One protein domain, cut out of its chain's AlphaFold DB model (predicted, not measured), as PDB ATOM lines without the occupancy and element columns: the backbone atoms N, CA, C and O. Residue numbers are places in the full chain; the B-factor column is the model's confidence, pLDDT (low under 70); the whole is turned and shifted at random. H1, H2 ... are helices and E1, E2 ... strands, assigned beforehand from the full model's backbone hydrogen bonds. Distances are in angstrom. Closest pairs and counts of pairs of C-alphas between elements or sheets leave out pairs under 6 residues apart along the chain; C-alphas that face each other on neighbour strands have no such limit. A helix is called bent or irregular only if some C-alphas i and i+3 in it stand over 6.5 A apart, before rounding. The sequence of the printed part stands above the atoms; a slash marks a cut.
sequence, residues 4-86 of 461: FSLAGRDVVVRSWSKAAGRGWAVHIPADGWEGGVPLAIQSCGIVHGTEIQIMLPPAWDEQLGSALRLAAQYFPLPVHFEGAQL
ATOM      1  N   PHE A   4       0.764 -28.973  29.725       69.06
ATOM      2  CA  PHE A   4       2.190 -28.871  29.390       69.06
ATOM      3  C   PHE A   4       3.067 -30.035  29.874       69.06
ATOM      4  O   PHE A   4       4.101 -30.288  29.268       69.06
ATOM      5  N   SER A   5       2.687 -30.771  30.926       75.06
ATOM      6  CA  SER A   5       3.440 -31.971  31.331       75.06
ATOM      7  C   SER A   5       3.324 -33.117  30.324       75.06
ATOM      8  O   SER A   5       4.035 -34.110  30.444       75.06
ATOM      9  N   LEU A   6       2.415 -32.990  29.354       82.31
ATOM     10  CA  LEU A   6       2.245 -33.916  28.241       82.31
ATOM     11  C   LEU A   6       3.002 -33.462  26.983       82.31
ATOM     12  O   LEU A   6       2.928 -34.144  25.965       82.31
ATOM     13  N   ALA A   7       3.726 -32.338  27.034       83.00
ATOM     14  CA  ALA A   7       4.521 -31.872  25.903       83.00
ATOM     15  C   ALA A   7       5.540 -32.939  25.470       83.00
ATOM     16  O   ALA A   7       6.167 -33.595  26.306       83.00
ATOM     17  N   GLY A   8       5.675 -33.128  24.156       84.56
ATOM     18  CA  GLY A   8       6.517 -34.181  23.579       84.56
ATOM     19  C   GLY A   8       5.889 -35.580  23.598       84.56
ATOM     20  O   GLY A   8       6.568 -36.555  23.283       84.56
ATOM     21  N   ARG A   9       4.613 -35.719  23.990       87.19
ATOM     22  CA  ARG A   9       3.873 -36.994  23.976       87.19
ATOM     23  C   ARG A   9       2.839 -37.027  22.859       87.19
ATOM     24  O   ARG A   9       2.324 -35.988  22.457       87.19
ATOM     25  N   ASP A  10       2.508 -38.236  22.418       90.81
ATOM     26  CA  ASP A  10       1.339 -38.485  21.575       90.81
ATOM     27  C   ASP A  10       0.072 -38.488  22.449       90.81
ATOM     28  O   ASP A  10      -0.032 -39.274  23.401       90.81
ATOM     29  N   VAL A  11      -0.840 -37.548  22.187       93.00
ATOM     30  CA  VAL A  11      -2.017 -37.278  23.025       93.00
ATOM     31  C   VAL A  11      -3.257 -37.084  22.165       93.00
ATOM     32  O   VAL A  11      -3.257 -36.294  21.222       93.00
ATOM     33  N   VAL A  12      -4.365 -37.717  22.549       94.00
ATOM     34  CA  VAL A  12      -5.692 -37.423  21.992       94.00
ATOM     35  C   VAL A  12      -6.528 -36.727  23.058       94.00
ATOM     36  O   VAL A  12      -6.778 -37.282  24.126       94.00
ATOM     37  N   VAL A  13      -6.991 -35.510  22.769       94.62
ATOM     38  CA  VAL A  13      -7.908 -34.768  23.645       94.62
ATOM     39  C   VAL A  13      -9.281 -34.724  22.998       94.62
ATOM     40  O   VAL A  13      -9.414 -34.336  21.838       94.62
ATOM     41  N   ARG A  14     -10.315 -35.087  23.755       96.00
ATOM     42  CA  ARG A  14     -11.722 -34.977  23.355       96.00
ATOM     43  C   ARG A  14     -12.464 -34.160  24.396       96.00
ATOM     44  O   ARG A  14     -12.316 -34.411  25.585       96.00
ATOM     45  N   SER A  15     -13.264 -33.185  23.988       95.50
ATOM     46  CA  SER A  15     -13.992 -32.341  24.941       95.50
ATOM     47  C   SER A  15     -15.319 -31.852  24.375       95.50
ATOM     48  O   SER A  15     -15.494 -31.727  23.160       95.50
ATOM     49  N   TRP A  16     -16.274 -31.584  25.261       95.88
ATOM     50  CA  TRP A  16     -17.565 -31.004  24.910       95.88
ATOM     51  C   TRP A  16     -17.551 -29.484  25.077       95.88
ATOM     52  O   TRP A  16     -17.385 -28.965  26.182       95.88
ATOM     53  N   SER A  17     -17.799 -28.745  23.994       92.19
ATOM     54  CA  SER A  17     -17.970 -27.295  24.077       92.19
ATOM     55  C   SER A  17     -19.430 -26.948  24.344       92.19
ATOM     56  O   SER A  17     -20.285 -27.097  23.470       92.19
ATOM     57  N   LYS A  18     -19.710 -26.411  25.538       90.75
ATOM     58  CA  LYS A  18     -21.046 -25.902  25.882       90.75
ATOM     59  C   LYS A  18     -21.482 -24.764  24.953       90.75
ATOM     60  O   LYS A  18     -22.640 -24.721  24.562       90.75
ATOM     61  N   ALA A  19     -20.555 -23.880  24.573       91.12
ATOM     62  CA  ALA A  19     -20.838 -22.751  23.686       91.12
ATOM     63  C   ALA A  19     -21.150 -23.193  22.248       91.12
ATOM     64  O   ALA A  19     -22.017 -22.614  21.604       91.12
ATOM     65  N   ALA A  20     -20.464 -24.227  21.747       88.62
ATOM     66  CA  ALA A  20     -20.676 -24.733  20.392       88.62
ATOM     67  C   ALA A  20     -21.740 -25.843  20.306       88.62
ATOM     68  O   ALA A  20     -22.056 -26.284  19.203       88.62
ATOM     69  N   GLY A  21     -22.248 -26.331  21.444       92.75
ATOM     70  CA  GLY A  21     -23.232 -27.415  21.509       92.75
ATOM     71  C   GLY A  21     -22.766 -28.719  20.853       92.75
ATOM     72  O   GLY A  21     -23.599 -29.469  20.350       92.75
ATOM     73  N   ARG A  22     -21.448 -28.964  20.791       94.81
ATOM     74  CA  ARG A  22     -20.866 -30.130  20.110       94.81
ATOM     75  C   ARG A  22     -19.538 -30.581  20.714       94.81
ATOM     76  O   ARG A  22     -18.793 -29.783  21.293       94.81
ATOM     77  N   GLY A  23     -19.239 -31.861  20.512       95.31
ATOM     78  CA  GLY A  23     -17.980 -32.493  20.876       95.31
ATOM     79  C   GLY A  23     -16.908 -32.247  19.824       95.31
ATOM     80  O   GLY A  23     -17.185 -32.259  18.622       95.31
ATOM     81  N   TRP A  24     -15.678 -32.035  20.274       95.88
ATOM     82  CA  TRP A  24     -14.511 -31.909  19.409       95.88
ATOM     83  C   TRP A  24     -13.380 -32.815  19.887       95.88
ATOM     84  O   TRP A  24     -13.338 -33.225  21.049       95.88
ATOM     85  N   ALA A  25     -12.489 -33.169  18.970       95.94
ATOM     86  CA  ALA A  25     -11.294 -33.951  19.228       95.94
ATOM     87  C   ALA A  25     -10.094 -33.327  18.518       95.94
ATOM     88  O   ALA A  25     -10.236 -32.762  17.432       95.94
ATOM     89  N   VAL A  26      -8.922 -33.460  19.124       94.75
ATOM     90  CA  VAL A  26      -7.634 -33.138  18.509       94.75
ATOM     91  C   VAL A  26      -6.647 -34.249  18.844       94.75
ATOM     92  O   VAL A  26      -6.597 -34.721  19.982       94.75
ATOM     93  N   HIS A  27      -5.880 -34.671  17.845       94.12
ATOM     94  CA  HIS A  27      -4.716 -35.530  18.030       94.12
ATOM     95  C   HIS A  27      -3.468 -34.656  17.954       94.12
ATOM     96  O   HIS A  27      -3.300 -33.899  16.998       94.12
ATOM     97  N   ILE A  28      -2.644 -34.724  18.993       91.88
ATOM     98  CA  ILE A  28      -1.390 -33.991  19.129       91.88
ATOM     99  C   ILE A  28      -0.268 -35.033  19.070       91.88
ATOM    100  O   ILE A  28      -0.049 -35.723  20.070       91.88
ATOM    101  N   PRO A  29       0.416 -35.201  17.924       89.81
ATOM    102  CA  PRO A  29       1.564 -36.093  17.851       89.81
ATOM    103  C   PRO A  29       2.722 -35.536  18.693       89.81
ATOM    104  O   PRO A  29       2.726 -34.362  19.070       89.81
ATOM    105  N   ALA A  30       3.719 -36.370  18.990       88.00
ATOM    106  CA  ALA A  30       4.835 -35.999  19.865       88.00
ATOM    107  C   ALA A  30       5.605 -34.743  19.401       88.00
ATOM    108  O   ALA A  30       6.024 -33.944  20.235       88.00
ATOM    109  N   ASP A  31       5.739 -34.532  18.091       87.69
ATOM    110  CA  ASP A  31       6.345 -33.354  17.450       87.69
ATOM    111  C   ASP A  31       5.352 -32.190  17.235       87.69
ATOM    112  O   ASP A  31       5.742 -31.060  16.942       87.69
ATOM    113  N   GLY A  32       4.054 -32.425  17.445       85.88
ATOM    114  CA  GLY A  32       2.979 -31.447  17.246       85.88
ATOM    115  C   GLY A  32       2.915 -30.330  18.294       85.88
ATOM    116  O   GLY A  32       2.143 -29.385  18.139       85.88
ATOM    117  N   TRP A  33       3.722 -30.411  19.355       85.19
ATOM    118  CA  TRP A  33       3.759 -29.424  20.442       85.19
ATOM    119  C   TRP A  33       4.583 -28.171  20.113       85.19
ATOM    120  O   TRP A  33       4.419 -27.147  20.774       85.19
ATOM    121  N   GLU A  34       5.441 -28.229  19.092       83.38
ATOM    122  CA  GLU A  34       6.347 -27.135  18.704       83.38
ATOM    123  C   GLU A  34       5.661 -26.059  17.842       83.38
ATOM    124  O   GLU A  34       6.240 -25.012  17.561       83.38
ATOM    125  N   GLY A  35       4.409 -26.292  17.425       78.25
ATOM    126  CA  GLY A  35       3.607 -25.329  16.663       78.25
ATOM    127  C   GLY A  35       3.993 -25.190  15.185       78.25
ATOM    128  O   GLY A  35       3.465 -24.314  14.503       78.25
ATOM    129  N   GLY A  36       4.880 -26.051  14.672       79.00
ATOM    130  CA  GLY A  36       5.309 -26.036  13.268       79.00
ATOM    131  C   GLY A  36       4.216 -26.434  12.266       79.00
ATOM    132  O   GLY A  36       4.275 -26.030  11.106       79.00
ATOM    133  N   VAL A  37       3.199 -27.188  12.704       81.62
ATOM    134  CA  VAL A  37       2.066 -27.633  11.877       81.62
ATOM    135  C   VAL A  37       0.746 -27.415  12.631       81.62
ATOM    136  O   VAL A  37       0.640 -27.818  13.790       81.62
ATOM    137  N   PRO A  38      -0.284 -26.808  12.005       87.50
ATOM    138  CA  PRO A  38      -1.605 -26.684  12.616       87.50
ATOM    139  C   PRO A  38      -2.235 -28.046  12.924       87.50
ATOM    140  O   PRO A  38      -2.302 -28.925  12.065       87.50
ATOM    141  N   LEU A  39      -2.766 -28.193  14.137       91.44
ATOM    142  CA  LEU A  39      -3.461 -29.404  14.568       91.44
ATOM    143  C   LEU A  39      -4.913 -29.403  14.067       91.44
ATOM    144  O   LEU A  39      -5.643 -28.421  14.228       91.44
ATOM    145  N   ALA A  40      -5.347 -30.512  13.470       91.81
ATOM    146  CA  ALA A  40      -6.701 -30.642  12.943       91.81
ATOM    147  C   ALA A  40      -7.720 -30.887  14.068       91.81
ATOM    148  O   ALA A  40      -7.633 -31.875  14.797       91.81
ATOM    149  N   ILE A  41      -8.729 -30.016  14.169       93.06
ATOM    150  CA  ILE A  41      -9.863 -30.194  15.084       93.06
ATOM    151  C   ILE A  41     -10.977 -30.941  14.352       93.06
ATOM    152  O   ILE A  41     -11.460 -30.497  13.309       93.06
ATOM    153  N   GLN A  42     -11.413 -32.060  14.919       94.12
ATOM    154  CA  GLN A  42     -12.438 -32.928  14.345       94.12
ATOM    155  C   GLN A  42     -13.686 -32.964  15.228       94.12
ATOM    156  O   GLN A  42     -13.610 -32.788  16.441       94.12
ATOM    157  N   SER A  43     -14.853 -33.207  14.628       92.69
ATOM    158  CA  SER A  43     -16.078 -33.474  15.391       92.69
ATOM    159  C   SER A  43     -15.973 -34.833  16.081       92.69
ATOM    160  O   SER A  43     -15.508 -35.793  15.470       92.69
ATOM    161  N   CYS A  44     -16.441 -34.950  17.323       93.69
ATOM    162  CA  CYS A  44     -16.445 -36.227  18.036       93.69
ATOM    163  C   CYS A  44     -17.733 -36.438  18.844       93.69
ATOM    164  O   CYS A  44     -18.442 -35.490  19.169       93.69
ATOM    165  N   GLY A  45     -18.033 -37.698  19.172       92.75
ATOM    166  CA  GLY A  45     -19.267 -38.088  19.868       92.75
ATOM    167  C   GLY A  45     -19.260 -37.911  21.390       92.75
ATOM    168  O   GLY A  45     -20.135 -38.462  22.047       92.75
ATOM    169  N   ILE A  46     -18.273 -37.216  21.973       93.00
ATOM    170  CA  ILE A  46     -18.329 -36.897  23.409       93.00
ATOM    171  C   ILE A  46     -19.509 -35.949  23.639       93.00
ATOM    172  O   ILE A  46     -19.739 -35.070  22.815       93.00
ATOM    173  N   VAL A  47     -20.266 -36.134  24.720       92.75
ATOM    174  CA  VAL A  47     -21.471 -35.331  25.019       92.75
ATOM    175  C   VAL A  47     -21.332 -34.497  26.295       92.75
ATOM    176  O   VAL A  47     -22.157 -33.626  26.562       92.75
ATOM    177  N   HIS A  48     -20.289 -34.753  27.088       93.50
ATOM    178  CA  HIS A  48     -19.991 -34.033  28.319       93.50
ATOM    179  C   HIS A  48     -18.519 -34.206  28.726       93.50
ATOM    180  O   HIS A  48     -17.910 -35.226  28.411       93.50
ATOM    181  N   GLY A  49     -17.976 -33.235  29.466       92.31
ATOM    182  CA  GLY A  49     -16.642 -33.315  30.063       92.31
ATOM    183  C   GLY A  49     -15.481 -33.244  29.067       92.31
ATOM    184  O   GLY A  49     -15.627 -32.771  27.936       92.31
ATOM    185  N   THR A  50     -14.319 -33.705  29.529       94.12
ATOM    186  CA  THR A  50     -13.064 -33.761  28.774       94.12
ATOM    187  C   THR A  50     -12.380 -35.096  29.045       94.12
ATOM    188  O   THR A  50     -12.255 -35.506  30.195       94.12
ATOM    189  N   GLU A  51     -11.918 -35.750  27.987       94.44
ATOM    190  CA  GLU A  51     -11.130 -36.976  28.005       94.44
ATOM    191  C   GLU A  51      -9.744 -36.670  27.427       94.44
ATOM    192  O   GLU A  51      -9.628 -36.040  26.372       94.44
ATOM    193  N   ILE A  52      -8.695 -37.102  28.127       93.50
ATOM    194  CA  ILE A  52      -7.305 -36.998  27.677       93.50
ATOM    195  C   ILE A  52      -6.751 -38.415  27.629       93.50
ATOM    196  O   ILE A  52      -6.610 -39.063  28.664       93.50
ATOM    197  N   GLN A  53      -6.448 -38.888  26.428       92.75
ATOM    198  CA  GLN A  53      -5.844 -40.191  26.201       92.75
ATOM    199  C   GLN A  53      -4.357 -40.002  25.934       92.75
ATOM    200  O   GLN A  53      -3.968 -39.189  25.093       92.75
ATOM    201  N   ILE A  54      -3.537 -40.760  26.652       90.00
ATOM    202  CA  ILE A  54      -2.088 -40.782  26.482       90.00
ATOM    203  C   ILE A  54      -1.630 -42.224  26.328       90.00
ATOM    204  O   ILE A  54      -2.170 -43.126  26.969       90.00
ATOM    205  N   MET A  55      -0.599 -42.438  25.516       84.44
ATOM    206  CA  MET A  55       0.111 -43.711  25.518       84.44
ATOM    207  C   MET A  55       0.922 -43.818  26.809       84.44
ATOM    208  O   MET A  55       1.900 -43.087  26.991       84.44
ATOM    209  N   LEU A  56       0.498 -44.702  27.715       82.19
ATOM    210  CA  LEU A  56       1.188 -44.922  28.981       82.19
ATOM    211  C   LEU A  56       2.570 -45.542  28.707       82.19
ATOM    212  O   LEU A  56       2.646 -46.613  28.101       82.19
ATOM    213  N   PRO A  57       3.675 -44.900  29.123       82.81
ATOM    214  CA  PRO A  57       4.996 -45.506  29.014       82.81
ATOM    215  C   PRO A  57       5.066 -46.779  29.869       82.81
ATOM    216  O   PRO A  57       4.635 -46.724  31.021       82.81
ATOM    217  N   PRO A  58       5.677 -47.883  29.394       83.88
ATOM    218  CA  PRO A  58       5.786 -49.118  30.179       83.88
ATOM    219  C   PRO A  58       6.409 -48.910  31.568       83.88
ATOM    220  O   PRO A  58       5.990 -49.521  32.539       83.88
ATOM    221  N   ALA A  59       7.357 -47.974  31.687       81.94
ATOM    222  CA  ALA A  59       8.007 -47.631  32.952       81.94
ATOM    223  C   ALA A  59       7.079 -46.973  33.995       81.94
ATOM    224  O   ALA A  59       7.464 -46.851  35.153       81.94
ATOM    225  N   TRP A  60       5.897 -46.483  33.602       82.88
ATOM    226  CA  TRP A  60       4.935 -45.865  34.523       82.88
ATOM    227  C   TRP A  60       3.929 -46.867  35.076       82.88
ATOM    228  O   TRP A  60       3.324 -46.586  36.105       82.88
ATOM    229  N   ASP A  61       3.768 -48.016  34.421       82.81
ATOM    230  CA  ASP A  61       2.728 -48.996  34.735       82.81
ATOM    231  C   ASP A  61       2.841 -49.497  36.184       82.81
ATOM    232  O   ASP A  61       1.882 -49.450  36.952       82.81
ATOM    233  N   GLU A  62       4.063 -49.818  36.619       83.38
ATOM    234  CA  GLU A  62       4.336 -50.316  37.973       83.38
ATOM    235  C   GLU A  62       4.070 -49.277  39.084       83.38
ATOM    236  O   GLU A  62       3.752 -49.642  40.216       83.38
ATOM    237  N   GLN A  63       4.183 -47.977  38.785       86.56
ATOM    238  CA  GLN A  63       4.065 -46.887  39.771       86.56
ATOM    239  C   GLN A  63       2.753 -46.102  39.661       86.56
ATOM    240  O   GLN A  63       2.452 -45.268  40.519       86.56
ATOM    241  N   LEU A  64       1.943 -46.348  38.629       88.88
ATOM    242  CA  LEU A  64       0.752 -45.552  38.344       88.88
ATOM    243  C   LEU A  64      -0.257 -45.620  39.494       88.88
ATOM    244  O   LEU A  64      -0.744 -44.591  39.960       88.88
ATOM    245  N   GLY A  65      -0.531 -46.823  40.003       89.56
ATOM    246  CA  GLY A  65      -1.499 -47.020  41.082       89.56
ATOM    247  C   GLY A  65      -1.091 -46.369  42.412       89.56
ATOM    248  O   GLY A  65      -1.957 -45.940  43.177       89.56
ATOM    249  N   SER A  66       0.206 -46.283  42.729       89.44
ATOM    250  CA  SER A  66       0.680 -45.577  43.931       89.44
ATOM    251  C   SER A  66       0.669 -44.061  43.728       89.44
ATOM    252  O   SER A  66       0.173 -43.340  44.595       89.44
ATOM    253  N   ALA A  67       1.110 -43.578  42.564       89.69
ATOM    254  CA  ALA A  67       1.078 -42.161  42.215       89.69
ATOM    255  C   ALA A  67      -0.354 -41.594  42.201       89.69
ATOM    256  O   ALA A  67      -0.590 -40.506  42.725       89.69
ATOM    257  N   LEU A  68      -1.323 -42.342  41.659       91.19
ATOM    258  CA  LEU A  68      -2.733 -41.947  41.646       91.19
ATOM    259  C   LEU A  68      -3.337 -41.901  43.048       91.19
ATOM    260  O   LEU A  68      -4.078 -40.970  43.346       91.19
ATOM    261  N   ARG A  69      -3.006 -42.864  43.918       91.94
ATOM    262  CA  ARG A  69      -3.459 -42.844  45.317       91.94
ATOM    263  C   ARG A  69      -2.945 -41.613  46.056       91.94
ATOM    264  O   ARG A  69      -3.734 -40.943  46.712       91.94
ATOM    265  N   LEU A  70      -1.666 -41.280  45.889       89.81
ATOM    266  CA  LEU A  70      -1.077 -40.086  46.495       89.81
ATOM    267  C   LEU A  70      -1.727 -38.798  45.964       89.81
ATOM    268  O   LEU A  70      -2.081 -37.919  46.742       89.81
ATOM    269  N   ALA A  71      -1.932 -38.698  44.647       89.31
ATOM    270  CA  ALA A  71      -2.553 -37.526  44.030       89.31
ATOM    271  C   ALA A  71      -4.043 -37.374  44.386       89.31
ATOM    272  O   ALA A  71      -4.538 -36.253  44.471       89.31
ATOM    273  N   ALA A  72      -4.760 -38.485  44.575       94.31
ATOM    274  CA  ALA A  72      -6.180 -38.492  44.913       94.31
ATOM    275  C   ALA A  72      -6.451 -38.185  46.391       94.31
ATOM    276  O   ALA A  72      -7.539 -37.698  46.697       94.31
ATOM    277  N   GLN A  73      -5.483 -38.446  47.280       94.94
ATOM    278  CA  GLN A  73      -5.677 -38.405  48.730       94.94
ATOM    279  C   GLN A  73      -6.354 -37.112  49.196       94.94
ATOM    280  O   GLN A  73      -7.371 -37.189  49.873       94.94
ATOM    281  N   TYR A  74      -5.859 -35.947  48.774       95.50
ATOM    282  CA  TYR A  74      -6.406 -34.635  49.162       95.50
ATOM    283  C   TYR A  74      -7.068 -33.888  47.995       95.50
ATOM    284  O   TYR A  74      -7.247 -32.667  48.035       95.50
ATOM    285  N   PHE A  75      -7.397 -34.605  46.914       94.38
ATOM    286  CA  PHE A  75      -8.032 -34.014  45.742       94.38
ATOM    287  C   PHE A  75      -9.515 -33.720  46.030       94.38
ATOM    288  O   PHE A  75     -10.226 -34.592  46.531       94.38
ATOM    289  N   PRO A  76     -10.043 -32.529  45.692       90.31
ATOM    290  CA  PRO A  76     -11.398 -32.140  46.086       90.31
ATOM    291  C   PRO A  76     -12.512 -32.939  45.391       90.31
ATOM    292  O   PRO A  76     -13.646 -32.949  45.874       90.31
ATOM    293  N   LEU A  77     -12.224 -33.636  44.288       92.38
ATOM    294  CA  LEU A  77     -13.209 -34.428  43.544       92.38
ATOM    295  C   LEU A  77     -12.960 -35.938  43.696       92.38
ATOM    296  O   LEU A  77     -11.815 -36.353  43.863       92.38
ATOM    297  N   PRO A  78     -14.000 -36.787  43.602       93.81
ATOM    298  CA  PRO A  78     -13.821 -38.236  43.585       93.81
ATOM    299  C   PRO A  78     -12.952 -38.687  42.403       93.81
ATOM    300  O   PRO A  78     -13.255 -38.379  41.249       93.81
ATOM    301  N   VAL A  79     -11.908 -39.467  42.686       94.88
ATOM    302  CA  VAL A  79     -11.037 -40.075  41.671       94.88
ATOM    303  C   VAL A  79     -11.340 -41.565  41.593       94.88
ATOM    304  O   VAL A  79     -11.401 -42.237  42.619       94.88
ATOM    305  N   HIS A  80     -11.528 -42.079  40.379       95.38
ATOM    306  CA  HIS A  80     -11.740 -43.503  40.133       95.38
ATOM    307  C   HIS A  80     -10.569 -44.065  39.332       95.38
ATOM    308  O   HIS A  80     -10.125 -43.446  38.365       95.38
ATOM    309  N   PHE A  81     -10.095 -45.244  39.718       93.31
ATOM    310  CA  PHE A  81      -9.066 -45.996  39.013       93.31
ATOM    311  C   PHE A  81      -9.532 -47.447  38.886       93.31
ATOM    312  O   PHE A  81     -10.001 -48.031  39.858       93.31
ATOM    313  N   GLU A  82      -9.492 -47.991  37.666       91.00
ATOM    314  CA  GLU A  82      -9.962 -49.356  37.354       91.00
ATOM    315  C   GLU A  82     -11.395 -49.657  37.841       91.00
ATOM    316  O   GLU A  82     -11.730 -50.764  38.251       91.00
ATOM    317  N   GLY A  83     -12.270 -48.645  37.804       91.75
ATOM    318  CA  GLY A  83     -13.670 -48.762  38.227       91.75
ATOM    319  C   GLY A  83     -13.903 -48.655  39.738       91.75
ATOM    320  O   GLY A  83     -15.055 -48.550  40.153       91.75
ATOM    321  N   ALA A  84     -12.849 -48.609  40.557       94.81
ATOM    322  CA  ALA A  84     -12.943 -48.382  41.995       94.81
ATOM    323  C   ALA A  84     -12.658 -46.917  42.347       94.81
ATOM    324  O   ALA A  84     -11.756 -46.291  41.787       94.81
ATOM    325  N   GLN A  85     -13.409 -46.360  43.297       95.69
ATOM    326  CA  GLN A  85     -13.099 -45.044  43.853       95.69
ATOM    327  C   GLN A  85     -11.856 -45.147  44.749       95.69
ATOM    328  O   GLN A  85     -11.796 -45.999  45.638       95.69
ATOM    329  N   LEU A  86     -10.870 -44.278  44.528       96.00
ATOM    330  CA  LEU A  86      -9.671 -44.212  45.359       96.00
ATOM    331  C   LEU A  86      -9.973 -43.570  46.728       96.00
ATOM    332  O   LEU A  86     -10.866 -42.718  46.817       96.00
TER     333      LEU A  86
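What this domain is: This is residues 4 to 86 of the 461 residues of an uncharacterized protein of Sphingomonas sp. EC-HK361 (UniProt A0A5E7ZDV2). A strongly twisted four-stranded sheet makes one part; helix H1, with residues 74 to 86 folded back beside it, makes a second beyond edge strand E4. The printed part has 83 residues, under half in named elements: four strands, then one helix, class mixed. The sheet, E3 E2 E1 E4, is antiparallel. The whole is loose, radius of gyration of the C-alphas 15.3 A, spans 36 by 30 by 19 A.

How they stand to each other: E1, residues 11 to 17, and E2, residues 22 to 28, form a hairpin; N 13 and O 26 are 2.9 A apart. E3, residues 41 to 44, extends the meander, successive antiparallel neighbours; N 42 and O 25 are 2.9 A apart. E4, residues 50 to 54, pairs antiparallel with E1, completing a Greek key, first strand beside fourth; N 14 and O 51 are 2.9 A apart. H1, residues 58 to 73, is not on the sheet; 8 of 12 O i to N i+4 pairs are within hydrogen-bond range. H1 is irregular: C-alphas 62 and 65 are 7.4 A apart.

Where its parts are: E1 spans 18.8 A from C-alpha 11 at (-2.017, -37.278, 23.025), E2 19.9 A; H1 spans 24.3 A to C-alpha 73 at (-5.677, -38.405, 48.730).

The domain as a whole: The printed part has no cut. The link E2 to E3 is long. Residue 4 is under pLDDT 70.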